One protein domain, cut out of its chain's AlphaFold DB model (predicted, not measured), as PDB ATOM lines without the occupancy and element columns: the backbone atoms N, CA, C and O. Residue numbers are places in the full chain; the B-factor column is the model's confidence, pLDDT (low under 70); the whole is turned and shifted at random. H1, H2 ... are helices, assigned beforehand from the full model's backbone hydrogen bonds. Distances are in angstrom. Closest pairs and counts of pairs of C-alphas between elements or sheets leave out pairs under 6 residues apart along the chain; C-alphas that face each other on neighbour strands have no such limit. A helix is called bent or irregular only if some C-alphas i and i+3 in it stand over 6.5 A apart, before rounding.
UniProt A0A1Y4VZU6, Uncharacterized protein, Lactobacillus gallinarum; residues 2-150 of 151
ATOM      1  N   LYS A   2     127.678 146.055 138.516       82.06
ATOM      2  CA  LYS A   2     129.142 146.240 138.368       82.06
ATOM      3  C   LYS A   2     129.964 145.670 139.543       82.06
ATOM      4  O   LYS A   2     130.883 144.900 139.312       82.06
ATOM      5  N   TYR A   3     129.563 145.973 140.780       77.94
ATOM      6  CA  TYR A   3     130.228 145.485 141.997       77.94
ATOM      7  C   TYR A   3     130.209 143.960 142.146       77.94
ATOM      8  O   TYR A   3     131.205 143.375 142.552       77.94
ATOM      9  N   LEU A   4     129.103 143.311 141.772       78.25
ATOM     10  CA  LEU A   4     128.986 141.853 141.839       78.25
ATOM     11  C   LEU A   4     129.940 141.173 140.850       78.25
ATOM     12  O   LEU A   4     130.624 140.224 141.214       78.25
ATOM     13  N   LYS A   5     130.034 141.700 139.621       81.81
ATOM     14  CA  LYS A   5     130.991 141.217 138.614       81.81
ATOM     15  C   LYS A   5     132.439 141.408 139.072       81.81
ATOM     16  O   LYS A   5     133.267 140.533 138.860       81.81
ATOM     17  N   GLU A   6     132.730 142.531 139.725       81.12
ATOM     18  CA  GLU A   6     134.056 142.797 140.279       81.12
ATOM     19  C   GLU A   6     134.398 141.825 141.421       81.12
ATOM     20  O   GLU A   6     135.486 141.256 141.417       81.12
ATOM     21  N   LEU A   7     133.470 141.550 142.342       77.56
ATOM     22  CA  LEU A   7     133.666 140.551 143.401       77.56
ATOM     23  C   LEU A   7     133.877 139.138 142.840       77.56
ATOM     24  O   LEU A   7     134.830 138.477 143.242       77.56
ATOM     25  N   LEU A   8     133.057 138.715 141.872       78.50
ATOM     26  CA  LEU A   8     133.213 137.431 141.176       78.50
ATOM     27  C   LEU A   8     134.601 137.304 140.541       78.50
ATOM     28  O   LEU A   8     135.312 136.334 140.797       78.50
ATOM     29  N   SER A   9     135.044 138.334 139.814       77.38
ATOM     30  CA  SER A   9     136.383 138.320 139.224       77.38
ATOM     31  C   SER A   9     137.481 138.173 140.284       77.38
ATOM     32  O   SER A   9     138.428 137.425 140.082       77.38
ATOM     33  N   ARG A  10     137.353 138.801 141.461       77.19
ATOM     34  CA  ARG A  10     138.340 138.659 142.547       77.19
ATOM     35  C   ARG A  10     138.355 137.256 143.151       77.19
ATOM     36  O   ARG A  10     139.433 136.734 143.424       77.19
ATOM     37  N   THR A  11     137.192 136.616 143.298       74.56
ATOM     38  CA  THR A  11     137.123 135.226 143.780       74.56
ATOM     39  C   THR A  11     137.827 134.240 142.845       74.56
ATOM     40  O   THR A  11     138.453 133.298 143.323       74.56
ATOM     41  N   GLU A  12     137.822 134.496 141.532       78.12
ATOM     42  CA  GLU A  12     138.514 133.664 140.535       78.12
ATOM     43  C   GLU A  12     140.047 133.753 140.625       78.12
ATOM     44  O   GLU A  12     140.740 132.812 140.244       78.12
ATOM     45  N   HIS A  13     140.597 134.853 141.152       81.06
ATOM     46  CA  HIS A  13     142.051 135.042 141.264       81.06
ATOM     47  C   HIS A  13     142.654 134.342 142.488       81.06
ATOM     48  O   HIS A  13     143.831 133.975 142.477       81.06
ATOM     49  N   HIS A  14     141.858 134.139 143.542       85.44
ATOM     50  CA  HIS A  14     142.299 133.534 144.801       85.44
ATOM     51  C   HIS A  14     141.356 132.411 145.270       85.44
ATOM     52  O   HIS A  14     140.902 132.423 146.417       85.44
ATOM     53  N   PRO A  15     141.073 131.404 144.417       88.88
ATOM     54  CA  PRO A  15     140.067 130.385 144.710       88.88
ATOM     55  C   PRO A  15     140.443 129.542 145.931       88.88
ATOM     56  O   PRO A  15     139.575 129.165 146.710       88.88
ATOM     57  N   ALA A  16     141.741 129.307 146.153       91.62
ATOM     58  CA  ALA A  16     142.218 128.559 147.309       91.62
ATOM     59  C   ALA A  16     141.870 129.258 148.631       91.62
ATOM     60  O   ALA A  16     141.392 128.601 149.544       91.62
ATOM     61  N   HIS A  17     142.038 130.580 148.736       93.00
ATOM     62  CA  HIS A  17     141.659 131.332 149.939       93.00
ATOM     63  C   HIS A  17     140.157 131.324 150.187       93.00
ATOM     64  O   HIS A  17     139.740 131.247 151.338       93.00
ATOM     65  N   ILE A  18     139.351 131.381 149.124       94.12
ATOM     66  CA  ILE A  18     137.891 131.301 149.235       94.12
ATOM     67  C   ILE A  18     137.468 129.919 149.731       94.12
ATOM     68  O   ILE A  18     136.701 129.836 150.684       94.12
ATOM     69  N   ILE A  19     137.998 128.842 149.144       93.94
ATOM     70  CA  ILE A  19     137.710 127.466 149.578       93.94
ATOM     71  C   ILE A  19     138.166 127.264 151.025       93.94
ATOM     72  O   ILE A  19     137.380 126.804 151.851       93.94
ATOM     73  N   LEU A  20     139.406 127.667 151.331       95.38
ATOM     74  CA  LEU A  20     139.967 127.570 152.675       95.38
ATOM     75  C   LEU A  20     139.119 128.348 153.695       95.38
ATOM     76  O   LEU A  20     138.898 127.920 154.824       95.38
ATOM     77  N   GLY A  21     138.642 129.524 153.302       96.44
ATOM     78  CA  GLY A  21     137.842 130.362 154.173       96.44
ATOM     79  C   GLY A  21     136.429 129.824 154.396       96.44
ATOM     80  O   GLY A  21     135.958 129.813 155.530       96.44
ATOM     81  N   LEU A  22     135.765 129.340 153.343       96.38
ATOM     82  CA  LEU A  22     134.400 128.814 153.420       96.38
ATOM     83  C   LEU A  22     134.318 127.529 154.243       96.38
ATOM     84  O   LEU A  22     133.444 127.422 155.099       96.38
ATOM     85  N   VAL A  23     135.224 126.576 154.009       95.50
ATOM     86  CA  VAL A  23     135.228 125.308 154.753       95.50
ATOM     87  C   VAL A  23     135.495 125.566 156.235       95.50
ATOM     88  O   VAL A  23     134.743 125.085 157.076       95.50
ATOM     89  N   THR A  24     136.480 126.401 156.574       97.19
ATOM     90  CA  THR A  24     136.773 126.708 157.984       97.19
ATOM     91  C   THR A  24     135.664 127.514 158.652       97.19
ATOM     92  O   THR A  24     135.346 127.262 159.811       97.19
ATOM     93  N   ALA A  25     135.030 128.449 157.938       97.75
ATOM     94  CA  ALA A  25     133.878 129.166 158.476       97.75
ATOM     95  C   ALA A  25     132.704 128.217 158.765       97.75
ATOM     96  O   ALA A  25     132.062 128.348 159.804       97.75
ATOM     97  N   ALA A  26     132.453 127.246 157.882       96.25
ATOM     98  CA  ALA A  26     131.421 126.237 158.090       96.25
ATOM     99  C   ALA A  26     131.722 125.347 159.306       96.25
ATOM    100  O   ALA A  26     130.828 125.131 160.120       96.25
ATOM    101  N   ILE A  27     132.972 124.896 159.470       93.69
ATOM    102  CA  ILE A  27     133.408 124.146 160.661       93.69
ATOM    103  C   ILE A  27     133.198 124.988 161.924       93.69
ATOM    104  O   ILE A  27     132.610 124.513 162.889       93.69
ATOM    105  N   GLY A  28     133.600 126.261 161.904       94.88
ATOM    106  CA  GLY A  28     133.409 127.162 163.039       94.88
ATOM    107  C   GLY A  28     131.949 127.340 163.440       94.88
ATOM    108  O   GLY A  28     131.633 127.286 164.622       94.88
ATOM    109  N   ILE A  29     131.050 127.493 162.464       95.88
ATOM    110  CA  ILE A  29     129.605 127.566 162.717       95.88
ATOM    111  C   ILE A  29     129.091 126.263 163.333       95.88
ATOM    112  O   ILE A  29     128.323 126.320 164.286       95.88
ATOM    113  N   MET A  30     129.517 125.104 162.821       93.31
ATOM    114  CA  MET A  30     129.116 123.813 163.389       93.31
ATOM    115  C   MET A  30     129.559 123.675 164.847       93.31
ATOM    116  O   MET A  30     128.747 123.290 165.679       93.31
ATOM    117  N   LEU A  31     130.796 124.062 165.170       92.00
ATOM    118  CA  LEU A  31     131.321 124.006 166.538       92.00
ATOM    119  C   LEU A  31     130.621 124.969 167.506       92.00
ATOM    120  O   LEU A  31     130.559 124.674 168.688       92.00
ATOM    121  N   ILE A  32     130.099 126.103 167.028       93.94
ATOM    122  CA  ILE A  32     129.283 127.023 167.847       93.94
ATOM    123  C   ILE A  32     127.883 126.443 168.107       93.94
ATOM    124  O   ILE A  32     127.239 126.760 169.097       93.94
ATOM    125  N   ILE A  33     127.354 125.645 167.179       93.25
ATOM    126  CA  ILE A  33     126.007 125.074 167.309       93.25
ATOM    127  C   ILE A  33     126.024 123.797 168.163       93.25
ATOM    128  O   ILE A  33     125.015 123.474 168.789       93.25
ATOM    129  N   ASP A  34     127.140 123.065 168.172       88.50
ATOM    130  CA  ASP A  34     127.280 121.781 168.857       88.50
ATOM    131  C   ASP A  34     128.233 121.851 170.063       88.50
ATOM    132  O   ASP A  34     129.419 121.526 169.977       88.50
ATOM    133  N   ASP A  35     127.667 122.191 171.224       83.31
ATOM    134  CA  ASP A  35     128.364 122.257 172.520       83.31
ATOM    135  C   ASP A  35     128.946 120.909 173.000       83.31
ATOM    136  O   ASP A  35     129.655 120.853 174.010       83.31
ATOM    137  N   ASN A  36     128.628 119.792 172.335       84.75
ATOM    138  CA  ASN A  36     129.077 118.453 172.728       84.75
ATOM    139  C   ASN A  36     129.829 117.729 171.609       84.75
ATOM    140  O   ASN A  36     129.962 116.503 171.654       84.75
ATOM    141  N   TYR A  37     130.355 118.478 170.641       82.69
ATOM    142  CA  TYR A  37     131.069 117.917 169.502       82.69
ATOM    143  C   TYR A  37     132.271 117.052 169.934       82.69
ATOM    144  O   TYR A  37     132.397 115.890 169.540       82.69
ATOM    145  N   TYR A  38     133.138 117.579 170.808       79.81
ATOM    146  CA  TYR A  38     134.268 116.844 171.379       79.81
ATOM    147  C   TYR A  38     133.926 116.261 172.746       79.81
ATOM    148  O   TYR A  38     133.667 116.975 173.709       79.81
ATOM    149  N   PHE A  39     134.044 114.947 172.881       81.56
ATOM    150  CA  PHE A  39     133.926 114.266 174.175       81.56
ATOM    151  C   PHE A  39     135.289 113.802 174.723       81.56
ATOM    152  O   PHE A  39     135.378 113.328 175.856       81.56
ATOM    153  N   TRP A  40     136.365 113.946 173.938       79.62
ATOM    154  CA  TRP A  40     137.733 113.607 174.329       79.62
ATOM    155  C   TRP A  40     138.718 114.717 173.916       79.62
ATOM    156  O   TRP A  40     138.623 115.208 172.790       79.62
ATOM    157  N   PRO A  41     139.695 115.088 174.767       83.44
ATOM    158  CA  PRO A  41     139.909 114.577 176.121       83.44
ATOM    159  C   PRO A  41     138.858 115.108 177.116       83.44
ATOM    160  O   PRO A  41     138.544 116.296 177.077       83.44
ATOM    161  N   PRO A  42     138.322 114.259 178.019       83.31
ATOM    162  CA  PRO A  42     137.158 114.595 178.849       83.31
ATOM    163  C   PRO A  42     137.397 115.801 179.763       83.31
ATOM    164  O   PRO A  42     136.542 116.676 179.860       83.31
ATOM    165  N   ASP A  43     138.592 115.915 180.346       87.88
ATOM    166  CA  ASP A  43     138.954 117.037 181.226       87.88
ATOM    167  C   ASP A  43     139.068 118.380 180.482       87.88
ATOM    168  O   ASP A  43     139.046 119.444 181.096       87.88
ATOM    169  N   MET A  44     139.192 118.340 179.152       86.81
ATOM    170  CA  MET A  44     139.312 119.521 178.292       86.81
ATOM    171  C   MET A  44     138.067 119.751 177.431       86.81
ATOM    172  O   MET A  44     137.997 120.775 176.755       86.81
ATOM    173  N   ALA A  45     137.085 118.843 177.453       84.88
ATOM    174  CA  ALA A  45     135.910 118.897 176.585       84.88
ATOM    175  C   ALA A  45     135.147 120.222 176.737       84.88
ATOM    176  O   ALA A  45     134.831 120.865 175.742       84.88
ATOM    177  N   VAL A  46     134.970 120.704 177.974       85.81
ATOM    178  CA  VAL A  46     134.321 121.998 178.264       85.81
ATOM    179  C   VAL A  46     135.057 123.176 177.614       85.81
ATOM    180  O   VAL A  46     134.433 124.121 177.143       85.81
ATOM    181  N   PHE A  47     136.390 123.139 177.586       86.25
ATOM    182  CA  PHE A  47     137.186 124.200 176.974       86.25
ATOM    183  C   PHE A  47     137.153 124.120 175.442       86.25
ATOM    184  O   PHE A  47     136.957 125.135 174.772       86.25
ATOM    185  N   ILE A  48     137.335 122.916 174.893       85.69
ATOM    186  CA  ILE A  48     137.436 122.681 173.447       85.69
ATOM    187  C   ILE A  48     136.085 122.903 172.753       85.69
ATOM    188  O   ILE A  48     136.061 123.473 171.667       85.69
ATOM    189  N   ASN A  49     134.976 122.529 173.394       86.38
ATOM    190  CA  ASN A  49     133.626 122.806 172.896       86.38
ATOM    191  C   ASN A  49     133.139 124.220 173.205       86.38
ATOM    192  O   ASN A  49     131.996 124.541 172.913       86.38
ATOM    193  N   SER A  50     133.954 125.075 173.828       87.81
ATOM    194  CA  SER A  50     133.502 126.444 174.044       87.81
ATOM    195  C   SER A  50     133.301 127.154 172.706       87.81
ATOM    196  O   SER A  50     134.117 127.022 171.785       87.81
ATOM    197  N   ASP A  51     132.291 128.022 172.657       90.56
ATOM    198  CA  ASP A  51     132.026 128.920 171.528       90.56
ATOM    199  C   ASP A  51     133.267 129.686 171.057       90.56
ATOM    200  O   ASP A  51     133.344 130.105 169.903       90.56
ATOM    201  N   CYS A  52     134.262 129.874 171.929       89.62
ATOM    202  CA  CYS A  52     135.527 130.520 171.600       89.62
ATOM    203  C   CYS A  52     136.274 129.799 170.466       89.62
ATOM    204  O   CYS A  52     136.794 130.458 169.563       89.62
ATOM    205  N   ILE A  53     136.302 128.462 170.471       92.06
ATOM    206  CA  ILE A  53     137.019 127.671 169.461       92.06
ATOM    207  C   ILE A  53     136.304 127.748 168.111       92.06
ATOM    208  O   ILE A  53     136.936 128.053 167.094       92.06
ATOM    209  N   GLY A  54     134.982 127.565 168.097       93.06
ATOM    210  CA  GLY A  54     134.184 127.727 166.881       93.06
ATOM    211  C   GLY A  54     134.215 129.164 166.348       93.06
ATOM    212  O   GLY A  54     134.364 129.390 165.144       93.06
ATOM    213  N   THR A  55     134.210 130.158 167.239       95.31
ATOM    214  CA  THR A  55     134.370 131.576 166.887       95.31
ATOM    215  C   THR A  55     135.740 131.841 166.265       95.31
ATOM    216  O   THR A  55     135.826 132.499 165.227       95.31
ATOM    217  N   TRP A  56     136.821 131.302 166.832       96.12
ATOM    218  CA  TRP A  56     138.166 131.434 166.264       96.12
ATOM    219  C   TRP A  56     138.243 130.879 164.834       96.12
ATOM    220  O   TRP A  56     138.782 131.545 163.938       96.12
ATOM    221  N   ALA A  57     137.650 129.710 164.591       96.50
ATOM    222  CA  ALA A  57     137.548 129.124 163.259       96.50
ATOM    223  C   ALA A  57     136.746 130.017 162.305       96.50
ATOM    224  O   ALA A  57     137.221 130.356 161.218       96.50
ATOM    225  N   LEU A  58     135.569 130.478 162.737       97.62
ATOM    226  CA  LEU A  58     134.708 131.352 161.947       97.62
ATOM    227  C   LEU A  58     135.437 132.635 161.529       97.62
ATOM    228  O   LEU A  58     135.473 132.971 160.343       97.62
ATOM    229  N   PHE A  59     136.083 133.325 162.470       97.75
ATOM    230  CA  PHE A  59     136.856 134.533 162.172       97.75
ATOM    231  C   PHE A  59     138.045 134.254 161.255       97.75
ATOM    232  O   PHE A  59     138.314 135.047 160.354       97.75
ATOM    233  N   THR A  60     138.730 133.124 161.437       97.81
ATOM    234  CA  THR A  60     139.815 132.704 160.543       97.81
ATOM    235  C   THR A  60     139.307 132.505 159.115       97.81
ATOM    236  O   THR A  60     139.902 133.024 158.167       97.81
ATOM    237  N   GLY A  61     138.171 131.824 158.957       97.50
ATOM    238  CA  GLY A  61     137.544 131.588 157.661       97.50
ATOM    239  C   GLY A  61     137.120 132.885 156.966       97.50
ATOM    240  O   GLY A  61     137.465 133.131 155.806       97.50
ATOM    241  N   LEU A  62     136.449 133.774 157.702       97.62
ATOM    242  CA  LEU A  62     136.057 135.094 157.207       97.62
ATOM    243  C   LEU A  62     137.268 135.971 156.864       97.62
ATOM    244  O   LEU A  62     137.241 136.684 155.861       97.62
ATOM    245  N   GLY A  63     138.345 135.898 157.647       96.31
ATOM    246  CA  GLY A  63     139.591 136.619 157.398       96.31
ATOM    247  C   GLY A  63     140.272 136.204 156.090       96.31
ATOM    248  O   GLY A  63     140.701 137.064 155.313       96.31
ATOM    249  N   LEU A  64     140.300 134.901 155.793       96.12
ATOM    250  CA  LEU A  64     140.807 134.373 154.521       96.12
ATOM    251  C   LEU A  64     139.978 134.860 153.326       96.12
ATOM    252  O   LEU A  64     140.550 135.320 152.333       96.12
ATOM    253  N   ILE A  65     138.645 134.828 153.440       95.50
ATOM    254  CA  ILE A  65     137.739 135.354 152.407       95.50
ATOM    255  C   ILE A  65     137.968 136.854 152.222       95.50
ATOM    256  O   ILE A  65     138.128 137.330 151.099       95.50
ATOM    257  N   TYR A  66     138.032 137.609 153.318       93.56
ATOM    258  CA  TYR A  66     138.237 139.052 153.283       93.56
ATOM    259  C   TYR A  66     139.522 139.430 152.546       93.56
ATOM    260  O   TYR A  66     139.506 140.335 151.709       93.56
ATOM    261  N   VAL A  67     140.625 138.728 152.826       92.44
ATOM    262  CA  VAL A  67     141.902 138.954 152.147       92.44
ATOM    263  C   VAL A  67     141.808 138.620 150.659       92.44
ATOM    264  O   VAL A  67     142.277 139.413 149.845       92.44
ATOM    265  N   ALA A  68     141.159 137.515 150.288       91.06
ATOM    266  CA  ALA A  68     140.966 137.121 148.890       91.06
ATOM    267  C   ALA A  68     140.179 138.158 148.070       91.06
ATOM    268  O   ALA A  68     140.396 138.308 146.870       91.06
ATOM    269  N   LEU A  69     139.274 138.893 148.721       89.81
ATOM    270  CA  LEU A  69     138.454 139.923 148.086       89.81
ATOM    271  C   LEU A  69     139.156 141.284 147.973       89.81
ATOM    272  O   LEU A  69     138.595 142.207 147.371       89.81
ATOM    273  N   GLN A  70     140.366 141.449 148.514       86.94
ATOM    274  CA  GLN A  70     141.127 142.689 148.368       86.94
ATOM    275  C   GLN A  70     141.670 142.858 146.945       86.94
ATOM    276  O   GLN A  70     141.986 141.894 146.257       86.94
ATOM    277  N   LYS A  71     141.823 144.114 146.500       80.31
ATOM    278  CA  LYS A  71     142.429 144.425 145.186       80.31
ATOM    279  C   LYS A  71     143.880 143.951 145.084       80.31
ATOM    280  O   LYS A  71     144.346 143.614 144.003       80.31
ATOM    281  N   ALA A  72     144.587 143.978 146.205       79.94
ATOM    282  CA  ALA A  72     145.914 143.423 146.364       79.94
ATOM    283  C   ALA A  72     145.962 142.764 147.737       79.94
ATOM    284  O   ALA A  72     145.581 143.388 148.727       79.94
ATOM    285  N   ILE A  73     146.413 141.514 147.790       78.81
ATOM    286  CA  ILE A  73     146.510 140.770 149.041       78.81
ATOM    287  C   ILE A  73     147.642 141.363 149.900       78.81
ATOM    288  O   ILE A  73     148.810 141.266 149.510       78.81
ATOM    289  N   PRO A  74     147.346 141.951 151.075       81.94
ATOM    290  CA  PRO A  74     148.387 142.386 151.999       81.94
ATOM    291  C   PRO A  74     149.158 141.171 152.529       81.94
ATOM    292  O   PRO A  74     148.575 140.266 153.129       81.94
ATOM    293  N   SER A  75     150.479 141.147 152.326       82.62
ATOM    294  CA  SER A  75     151.326 139.980 152.623       82.62
ATOM    295  C   SER A  75     151.285 139.557 154.095       82.62
ATOM    296  O   SER A  75     151.216 138.363 154.378       82.62
ATOM    297  N   GLN A  76     151.275 140.521 155.020       86.81
ATOM    298  CA  GLN A  76     151.229 140.258 156.461       86.81
ATOM    299  C   GLN A  76     149.876 139.702 156.904       86.81
ATOM    300  O   GLN A  76     149.839 138.642 157.523       86.81
ATOM    301  N   ALA A  77     148.764 140.361 156.557       89.19
ATOM    302  CA  ALA A  77     147.443 139.881 156.969       89.19
ATOM    303  C   ALA A  77     147.128 138.513 156.347       89.19
ATOM    304  O   ALA A  77     146.616 137.633 157.027       89.19
ATOM    305  N   ASN A  78     147.515 138.293 155.086       92.44
ATOM    306  CA  ASN A  78     147.416 136.986 154.441       92.44
ATOM    307  C   ASN A  78     148.145 135.889 155.222       92.44
ATOM    308  O   ASN A  78     147.592 134.821 155.463       92.44
ATOM    309  N   LEU A  79     149.389 136.158 155.629       92.19
ATOM    310  CA  LEU A  79     150.174 135.199 156.394       92.19
ATOM    311  C   LEU A  79     149.545 134.927 157.764       92.19
ATOM    312  O   LEU A  79     149.472 133.770 158.155       92.19
ATOM    313  N   ILE A  80     149.055 135.956 158.459       95.38
ATOM    314  CA  ILE A  80     148.390 135.806 159.762       95.38
ATOM    315  C   ILE A  80     147.177 134.880 159.647       95.38
ATOM    316  O   ILE A  80     147.071 133.926 160.412       95.38
ATOM    317  N   TRP A  81     146.299 135.101 158.664       96.88
ATOM    318  CA  TRP A  81     145.114 134.258 158.487       96.88
ATOM    319  C   TRP A  81     145.460 132.827 158.076       96.88
ATOM    320  O   TRP A  81     144.857 131.886 158.581       96.88
ATOM    321  N   LEU A  82     146.468 132.641 157.217       96.25
ATOM    322  CA  LEU A  82     146.934 131.307 156.834       96.25
ATOM    323  C   LEU A  82     147.619 130.565 157.995       96.25
ATOM    324  O   LEU A  82     147.479 129.353 158.107       96.25
ATOM    325  N   LEU A  83     148.337 131.266 158.877       96.38
ATOM    326  CA  LEU A  83     148.918 130.666 160.083       96.38
ATOM    327  C   LEU A  83     147.841 130.318 161.115       96.38
ATOM    328  O   LEU A  83     147.898 129.237 161.696       96.38
ATOM    329  N   SER A  84     146.849 131.196 161.298       97.12
ATOM    330  CA  SER A  84     145.670 130.927 162.132       97.12
ATOM    331  C   SER A  84     144.938 129.674 161.649       97.12
ATOM    332  O   SER A  84     144.639 128.787 162.441       97.12
ATOM    333  N   GLN A  85     144.760 129.545 160.330       96.88
ATOM    334  CA  GLN A  85     144.201 128.355 159.691       96.88
ATOM    335  C   GLN A  85     145.025 127.100 159.985       96.88
ATOM    336  O   GLN A  85     144.461 126.080 160.370       96.88
ATOM    337  N   CYS A  86     146.353 127.156 159.830       97.06
ATOM    338  CA  CYS A  86     147.212 126.011 160.134       97.06
ATOM    339  C   CYS A  86     147.099 125.574 161.598       97.06
ATOM    340  O   CYS A  86     147.071 124.376 161.872       97.06
ATOM    341  N   ALA A  87     147.053 126.529 162.527       96.25
ATOM    342  CA  ALA A  87     146.926 126.239 163.949       96.25
ATOM    343  C   ALA A  87     145.575 125.586 164.269       96.25
ATOM    344  O   ALA A  87     145.547 124.563 164.950       96.25
ATOM    345  N   PHE A  88     144.481 126.135 163.734       95.62
ATOM    346  CA  PHE A  88     143.139 125.599 163.941       95.62
ATOM    347  C   PHE A  88     142.993 124.190 163.347       95.62
ATOM    348  O   PHE A  88     142.776 123.232 164.084       95.62
ATOM    349  N   VAL A  89     143.216 124.044 162.036       95.56
ATOM    350  CA  VAL A  89     143.071 122.763 161.322       95.56
ATOM    351  C   VAL A  89     144.036 121.714 161.872       95.56
ATOM    352  O   VAL A  89     143.682 120.544 161.975       95.56
ATOM    353  N   GLY A  90     145.262 122.105 162.233       95.44
ATOM    354  CA  GLY A  90     146.235 121.194 162.834       95.44
ATOM    355  C   GLY A  90     145.785 120.670 164.198       95.44
ATOM    356  O   GLY A  90     145.912 119.472 164.455       95.44
ATOM    357  N   GLY A  91     145.226 121.542 165.042       92.94
ATOM    358  CA  GLY A  91     144.650 121.159 166.330       92.94
ATOM    359  C   GLY A  91     143.441 120.238 166.172       92.94
ATOM    360  O   GLY A  91     143.405 119.175 166.783       92.94
ATOM    361  N   GLU A  92     142.505 120.604 165.298       91.69
ATOM    362  CA  GLU A  92     141.311 119.815 164.978       91.69
ATOM    363  C   GLU A  92     141.676 118.422 164.445       91.69
ATOM    364  O   GLU A  92     141.225 117.411 164.974       91.69
ATOM    365  N   SER A  93     142.580 118.354 163.460       93.19
ATOM    366  CA  SER A  93     143.042 117.084 162.880       93.19
ATOM    367  C   SER A  93     143.646 116.176 163.948       93.19
ATOM    368  O   SER A  93     143.407 114.972 163.953       93.19
ATOM    369  N   PHE A  94     144.440 116.743 164.858       93.00
ATOM    370  CA  PHE A  94     145.039 115.981 165.946       93.00
ATOM    371  C   PHE A  94     143.988 115.476 166.939       93.00
ATOM    372  O   PHE A  94     144.028 114.304 167.310       93.00
ATOM    373  N   LEU A  95     143.052 116.338 167.350       91.75
ATOM    374  CA  LEU A  95     141.980 115.973 168.273       91.75
ATOM    375  C   LEU A  95     141.104 114.866 167.691       91.75
ATOM    376  O   LEU A  95     140.875 113.869 168.367       91.75
ATOM    377  N   GLU A  96     140.699 114.986 166.430       91.94
ATOM    378  CA  GLU A  96     139.875 113.984 165.752       91.94
ATOM    379  C   GLU A  96     140.608 112.660 165.548       91.94
ATOM    380  O   GLU A  96     140.043 111.585 165.750       91.94
ATOM    381  N   PHE A  97     141.899 112.715 165.216       94.38
ATOM    382  CA  PHE A  97     142.721 111.517 165.095       94.38
ATOM    383  C   PHE A  97     142.851 110.791 166.438       94.38
ATOM    384  O   PHE A  97     142.622 109.582 166.523       94.38
ATOM    385  N   ALA A  98     143.197 111.525 167.498       92.31
ATOM    386  CA  ALA A  98     143.353 110.967 168.833       92.31
ATOM    387  C   ALA A  98     142.023 110.419 169.364       92.31
ATOM    388  O   ALA A  98     141.972 109.290 169.858       92.31
ATOM    389  N   ASN A  99     140.938 111.172 169.187       90.56
ATOM    390  CA  ASN A  99     139.597 110.752 169.560       90.56
ATOM    391  C   ASN A  99     139.166 109.490 168.797       90.56
ATOM    392  O   ASN A  99     138.667 108.533 169.393       90.56
ATOM    393  N   GLY A 100     139.426 109.443 167.489       92.88
ATOM    394  CA  GLY A 100     139.163 108.285 166.643       92.88
ATOM    395  C   GLY A 100     139.921 107.032 167.079       92.88
ATOM    396  O   GLY A 100     139.335 105.950 167.098       92.88
ATOM    397  N   ILE A 101     141.183 107.164 167.501       93.69
ATOM    398  CA  ILE A 101     141.953 106.047 168.071       93.69
ATOM    399  C   ILE A 101     141.328 105.572 169.385       93.69
ATOM    400  O   ILE A 101     141.075 104.381 169.545       93.69
ATOM    401  N   VAL A 102     141.067 106.486 170.323       92.50
ATOM    402  CA  VAL A 102     140.554 106.138 171.660       92.50
ATOM    403  C   VAL A 102     139.191 105.455 171.565       92.50
ATOM    404  O   VAL A 102     138.956 104.426 172.199       92.50
ATOM    405  N   THR A 103     138.305 105.977 170.722       91.50
ATOM    406  CA  THR A 103     136.951 105.432 170.540       91.50
ATOM    407  C   THR A 103     136.843 104.325 169.512       91.50
ATOM    408  O   THR A 103     135.757 103.778 169.333       91.50
ATOM    409  N   HIS A 104     137.950 103.973 168.854       92.62
ATOM    410  CA  HIS A 104     137.967 103.000 167.764       92.62
ATOM    411  C   HIS A 104     136.976 103.382 166.645       92.62
ATOM    412  O   HIS A 104     136.365 102.528 165.999       92.62
ATOM    413  N   ASN A 105     136.801 104.690 166.425       92.44
ATOM    414  CA  ASN A 105     135.881 105.239 165.443       92.44
ATOM    415  C   ASN A 105     136.625 105.579 164.146       92.44
ATOM    416  O   ASN A 105     137.251 106.633 164.004       92.44
ATOM    417  N   ASN A 106     136.501 104.686 163.163       93.56
ATOM    418  CA  ASN A 106     137.142 104.827 161.855       93.56
ATOM    419  C   ASN A 106     136.711 106.091 161.094       93.56
ATOM    420  O   ASN A 106     137.487 106.587 160.278       93.56
ATOM    421  N   HIS A 107     135.508 106.623 161.344       91.88
ATOM    422  CA  HIS A 107     135.054 107.846 160.682       91.88
ATOM    423  C   HIS A 107     135.863 109.065 161.126       91.88
ATOM    424  O   HIS A 107     136.274 109.845 160.272       91.88
ATOM    425  N   LEU A 108     136.158 109.189 162.424       92.31
ATOM    426  CA  LEU A 108     136.961 110.297 162.956       92.31
ATOM    427  C   LEU A 108     138.415 110.201 162.484       92.31
ATOM    428  O   LEU A 108     139.019 111.193 162.083       92.31
ATOM    429  N   ILE A 109     138.950 108.977 162.408       93.25
ATOM    430  CA  ILE A 109     140.276 108.735 161.827       93.25
ATOM    431  C   ILE A 109     140.293 109.168 160.355       93.25
ATOM    432  O   ILE A 109     141.163 109.936 159.951       93.25
ATOM    433  N   ALA A 110     139.327 108.734 159.544       93.88
ATOM    434  CA  ALA A 110     139.260 109.122 158.134       93.88
ATOM    435  C   ALA A 110     139.098 110.642 157.955       93.88
ATOM    436  O   ALA A 110     139.772 111.238 157.110       93.88
ATOM    437  N   PHE A 111     138.257 111.275 158.778       91.44
ATOM    438  CA  PHE A 111     138.070 112.722 158.790       91.44
ATOM    439  C   PHE A 111     139.374 113.458 159.127       91.44
ATOM    440  O   PHE A 111     139.768 114.366 158.396       91.44
ATOM    441  N   SER A 112     140.127 112.997 160.131       93.62
ATOM    442  CA  SER A 112     141.426 113.586 160.481       93.62
ATOM    443  C   SER A 112     142.442 113.536 159.331       93.62
ATOM    444  O   SER A 112     143.161 114.505 159.098       93.62
ATOM    445  N   PHE A 113     142.465 112.459 158.532       94.31
ATOM    446  CA  PHE A 113     143.316 112.383 157.339       94.31
ATOM    447  C   PHE A 113     142.886 113.355 156.241       94.31
ATOM    448  O   PHE A 113     143.745 113.952 155.584       94.31
ATOM    449  N   ALA A 114     141.579 113.554 156.053       93.62
ATOM    450  CA  ALA A 114     141.083 114.590 155.152       93.62
ATOM    451  C   ALA A 114     141.545 115.984 155.616       93.62
ATOM    452  O   ALA A 114     142.038 116.773 154.803       93.62
ATOM    453  N   MET A 115     141.493 116.243 156.924       93.81
ATOM    454  CA  MET A 115     141.935 117.505 157.515       93.81
ATOM    455  C   MET A 115     143.456 117.698 157.469       93.81
ATOM    456  O   MET A 115     143.919 118.801 157.178       93.81
ATOM    457  N   PHE A 116     144.261 116.634 157.567       94.69
ATOM    458  CA  PHE A 116     145.695 116.712 157.260       94.69
ATOM    459  C   PHE A 116     145.956 117.079 155.794       94.69
ATOM    460  O   PHE A 116     146.832 117.900 155.510       94.69
ATOM    461  N   GLY A 117     145.187 116.530 154.849       94.00
ATOM    462  CA  GLY A 117     145.257 116.935 153.442       94.00
ATOM    463  C   GLY A 117     144.944 118.425 153.255       94.00
ATOM    464  O   GLY A 117     145.645 119.137 152.531       94.00
ATOM    465  N   TYR A 118     143.940 118.918 153.972       93.75
ATOM    466  CA  TYR A 118     143.545 120.323 153.984       93.75
ATOM    467  C   TYR A 118     144.597 121.244 154.643       93.75
ATOM    468  O   TYR A 118     144.893 122.338 154.147       93.75
ATOM    469  N   LEU A 119     145.267 120.774 155.696       95.62
ATOM    470  CA  LEU A 119     146.419 121.445 156.300       95.62
ATOM    471  C   LEU A 119     147.591 121.553 155.310       95.62
ATOM    472  O   LEU A 119     148.187 122.621 155.153       95.62
ATOM    473  N   LEU A 120     147.898 120.470 154.588       95.19
ATOM    474  CA  LEU A 120     148.930 120.468 153.547       95.19
ATOM    475  C   LEU A 120     148.588 121.422 152.398       95.19
ATOM    476  O   LEU A 120     149.481 122.114 151.899       95.19
ATOM    477  N   LEU A 121     147.312 121.520 152.014       94.06
ATOM    478  CA  LEU A 121     146.842 122.519 151.051       94.06
ATOM    479  C   LEU A 121     147.164 123.937 151.544       94.06
ATOM    480  O   LEU A 121     147.716 124.742 150.790       94.06
ATOM    481  N   THR A 122     146.896 124.226 152.820       94.69
ATOM    482  CA  THR A 122     147.190 125.528 153.438       94.69
ATOM    483  C   THR A 122     148.690 125.842 153.385       94.69
ATOM    484  O   THR A 122     149.083 126.922 152.928       94.69
ATOM    485  N   PHE A 123     149.557 124.883 153.726       94.94
ATOM    486  CA  PHE A 123     151.009 125.038 153.560       94.94
ATOM    487  C   PHE A 123     151.424 125.244 152.097       94.94
ATOM    488  O   PHE A 123     152.309 126.058 151.809       94.94
ATOM    489  N   GLY A 124     150.769 124.556 151.161       93.31
ATOM    490  CA  GLY A 124     150.959 124.745 149.724       93.31
ATOM    491  C   GLY A 124     150.647 126.176 149.274       93.31
ATOM    492  O   GLY A 124     151.425 126.774 148.521       93.31
ATOM    493  N   VAL A 125     149.564 126.765 149.788       92.62
ATOM    494  CA  VAL A 125     149.187 128.164 149.534       92.62
ATOM    495  C   VAL A 125     150.220 129.128 150.124       92.62
ATOM    496  O   VAL A 125     150.691 130.022 149.418       92.62
ATOM    497  N   ILE A 126     150.646 128.923 151.377       92.88
ATOM    498  CA  ILE A 126     151.691 129.743 152.022       92.88
ATOM    499  C   ILE A 126     152.980 129.724 151.191       92.88
ATOM    500  O   ILE A 126     153.547 130.777 150.877       92.88
ATOM    501  N   ARG A 127     153.435 128.531 150.789       91.88
ATOM    502  CA  ARG A 127     154.652 128.362 149.986       91.88
ATOM    503  C   ARG A 127     154.538 129.069 148.639       91.88
ATOM    504  O   ARG A 127     155.472 129.764 148.239       91.88
ATOM    505  N   SER A 128     153.408 128.915 147.955       88.44
ATOM    506  CA  SER A 128     153.160 129.547 146.656       88.44
ATOM    507  C   SER A 128     153.206 131.073 146.758       88.44
ATOM    508  O   SER A 128     153.919 131.721 145.990       88.44
ATOM    509  N   ASN A 129     152.556 131.641 147.778       86.38
ATOM    510  CA  ASN A 129     152.583 133.079 148.053       86.38
ATOM    511  C   ASN A 129     154.008 133.581 148.352       86.38
ATOM    512  O   ASN A 129     154.432 134.608 147.823       86.38
ATOM    513  N   SER A 130     154.783 132.834 149.145       83.94
ATOM    514  CA  SER A 130     156.179 133.174 149.460       83.94
ATOM    515  C   SER A 130     157.071 133.206 148.211       83.94
ATOM    516  O   SER A 130     157.867 134.131 148.030       83.94
ATOM    517  N   LEU A 131     156.915 132.231 147.307       83.62
ATOM    518  CA  LEU A 131     157.670 132.181 146.052       83.62
ATOM    519  C   LEU A 131     157.332 133.353 145.123       83.62
ATOM    520  O   LEU A 131     158.235 133.907 144.490       83.62
ATOM    521  N   ILE A 132     156.057 133.744 145.049       83.81
ATOM    522  CA  ILE A 132     155.617 134.907 144.269       83.81
ATOM    523  C   ILE A 132     156.247 136.188 144.826       83.81
ATOM    524  O   ILE A 132     156.863 136.934 144.063       83.81
ATOM    525  N   ASN A 133     156.187 136.397 146.143       83.88
ATOM    526  CA  ASN A 133     156.770 137.581 146.784       83.88
ATOM    527  C   ASN A 133     158.275 137.693 146.515       83.88
ATOM    528  O   ASN A 133     158.741 138.737 146.061       83.88
ATOM    529  N   ARG A 134     159.030 136.593 146.655       85.31
ATOM    530  CA  ARG A 134     160.471 136.571 146.339       85.31
ATOM    531  C   ARG A 134     160.764 136.929 144.879       85.31
ATOM    532  O   ARG A 134     161.747 137.614 144.595       85.31
ATOM    533  N   ARG A 135     159.933 136.477 143.931       87.12
ATOM    534  CA  ARG A 135     160.086 136.827 142.505       87.12
ATOM    535  C   ARG A 135     159.832 138.314 142.260       87.12
ATOM    536  O   ARG A 135     160.562 138.914 141.473       87.12
ATOM    537  N   ILE A 136     158.825 138.892 142.910       86.88
ATOM    538  CA  ILE A 136     158.511 140.323 142.808       86.88
ATOM    539  C   ILE A 136     159.658 141.154 143.390       86.88
ATOM    540  O   ILE A 136     160.166 142.037 142.704       86.88
ATOM    541  N   GLU A 137     160.138 140.817 144.588       88.62
ATOM    542  CA  GLU A 137     161.281 141.489 145.218       88.62
ATOM    543  C   GLU A 137     162.535 141.439 144.343       88.62
ATOM    544  O   GLU A 137     163.210 142.455 144.169       88.62
ATOM    545  N   LYS A 138     162.834 140.280 143.740       92.06
ATOM    546  CA  LYS A 138     163.966 140.147 142.816       92.06
ATOM    547  C   LYS A 138     163.819 141.071 141.605       92.06
ATOM    548  O   LYS A 138     164.766 141.771 141.267       92.06
ATOM    549  N   ARG A 139     162.632 141.127 140.985       91.69
ATOM    550  CA  ARG A 139     162.367 142.018 139.837       91.69
ATOM    551  C   ARG A 139     162.497 143.495 140.201       91.69
ATOM    552  O   ARG A 139     162.994 144.262 139.384       91.69
ATOM    553  N   ILE A 140     162.055 143.887 141.397       92.31
ATOM    554  CA  ILE A 140     162.200 145.260 141.895       92.31
ATOM    555  C   ILE A 140     163.686 145.593 142.054       92.31
ATOM    556  O   ILE A 140     164.146 146.562 141.460       92.31
ATOM    557  N   LYS A 141     164.459 144.734 142.733       93.19
ATOM    558  CA  LYS A 141     165.913 144.917 142.890       93.19
ATOM    559  C   LYS A 141     166.647 144.996 141.551       93.19
ATOM    560  O   LYS A 141     167.484 145.873 141.368       93.19
ATOM    561  N   ASP A 142     166.323 144.113 140.606       93.69
ATOM    562  CA  ASP A 142     166.940 144.111 139.275       93.69
ATOM    563  C   ASP A 142     166.602 145.386 138.485       93.69
ATOM    564  O   ASP A 142     167.454 145.922 137.775       93.69
ATOM    565  N   ARG A 143     165.365 145.891 138.602       93.12
ATOM    566  CA  ARG A 143     164.946 147.159 137.987       93.12
ATOM    567  C   ARG A 143     165.693 148.338 138.604       93.12
ATOM    568  O   ARG A 143     166.213 149.167 137.865       93.12
ATOM    569  N   ASP A 144     165.758 148.401 139.927       94.62
ATOM    570  CA  ASP A 144     166.389 149.507 140.644       94.62
ATOM    571  C   ASP A 144     167.908 149.527 140.386       94.62
ATOM    572  O   ASP A 144     168.481 150.596 140.180       94.62
ATOM    573  N   ARG A 145     168.546 148.351 140.251       93.69
ATOM    574  CA  ARG A 145     169.943 148.234 139.800       93.69
ATOM    575  C   ARG A 145     170.146 148.801 138.393       93.69
ATOM    576  O   ARG A 145     171.042 149.610 138.196       93.69
ATOM    577  N   LYS A 146     169.293 148.439 137.427       91.69
ATOM    578  CA  LYS A 146     169.372 148.973 136.051       91.69
ATOM    579  C   LYS A 146     169.185 150.490 135.989       91.69
ATOM    580  O   LYS A 146     169.785 151.137 135.140       91.69
ATOM    581  N   ILE A 147     168.349 151.052 136.862       92.44
ATOM    582  CA  ILE A 147     168.170 152.508 136.974       92.44
ATOM    583  C   ILE A 147     169.439 153.164 137.533       92.44
ATOM    584  O   ILE A 147     169.817 154.232 137.061       92.44
ATOM    585  N   ALA A 148     170.099 152.529 138.505       89.56
ATOM    586  CA  ALA A 148     171.346 153.024 139.087       89.56
ATOM    587  C   ALA A 148     172.549 152.921 138.129       89.56
ATOM    588  O   ALA A 148     173.412 153.785 138.160       89.56
ATOM    589  N   GLU A 149     172.598 151.891 137.278       90.75
ATOM    590  CA  GLU A 149     173.664 151.667 136.280       90.75
ATOM    591  C   GLU A 149     173.447 152.451 134.966       90.75
ATOM    592  O   GLU A 149     174.360 152.559 134.154       90.75
ATOM    593  N   GLY A 150     172.232 152.964 134.729       73.88
ATOM    594  CA  GLY A 150     171.818 153.664 133.505       73.88
ATOM    595  C   GLY A 150     171.829 155.197 133.588       73.88
ATOM    596  O   GLY A 150     171.154 155.842 132.783       73.88
TER     597      GLY A 150
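What this domain is: This is residues 2 to 150 of the 151 residues of an uncharacterized protein of Lactobacillus gallinarum (UniProt A0A1Y4VZU6). Four helices, H2, H4, H5 and H6, form a loose up-and-down bundle in which H2 packs closely along H4 and H5 along the first part of H6; residues 134 to 150, nearly all in H6, stick out as a long arm. H1 stands crosswise at one end of the H2 and H4 pair, and short H3 lies near the other end. The printed part has 149 residues, with six named helices, H1 to H6 in chain order, and no named strand: all helix. It is loose, with a radius of gyration of the C-alphas of 19.3 A, and spans 70 by 35 by 23 A.

How they stand to each other: H1, residues 2 to 13, only just touches H4, residues 51 to 68, only at their ends, with 3 pairs of C-alphas within 8 A, the closest Thr 11 and Ala 68 at 6.7 A. H2, residues 15 to 33, touches H4 at a shallow tilt of 19 degrees, opposite ways; their closest C-alphas, Gly 21 and Gly 61, are 3.7 A apart. H3, residues 42 to 48, touches no helix and is irregular: C-alphas 43 and 46 are 7.4 A apart. H4 and H5, residues 75 to 103, form a hairpin at a steep tilt of 40 degrees, closest at the C-alphas of Leu 64 and Trp 81, 5.9 A. H5 and H6, residues 106 to 149, form another at 19 degrees, a shallow tilt; residues 106 to 126 of H6 touch H5, closest at the C-alphas of Ser 93 and Ser 112, 4.5 A. H4 and H6 are apart. Every O i to N i+4 pair is within hydrogen-bond range in H2, H4, H5 and H6; H1 has 7 of 8, and H3 has 1 of 3 beside 3 of 4 O i to N i+3 pairs.

Where its parts are: H1 begins at C-alpha 2, (129.142, 146.240, 138.368). From first to last C-alpha, H2 measures 27.1 A, H4 25.7 A, H5 41.5 A and H6 64.7 A. H6 ends at C-alpha 149, (173.664, 151.667, 136.280).

The domain as a whole: The C-alphas of Thr 103 and Gly 150, the two farthest apart, are 70.1 A apart. The printed part has no cut and no long link. No printed residue is under 70 in pLDDT.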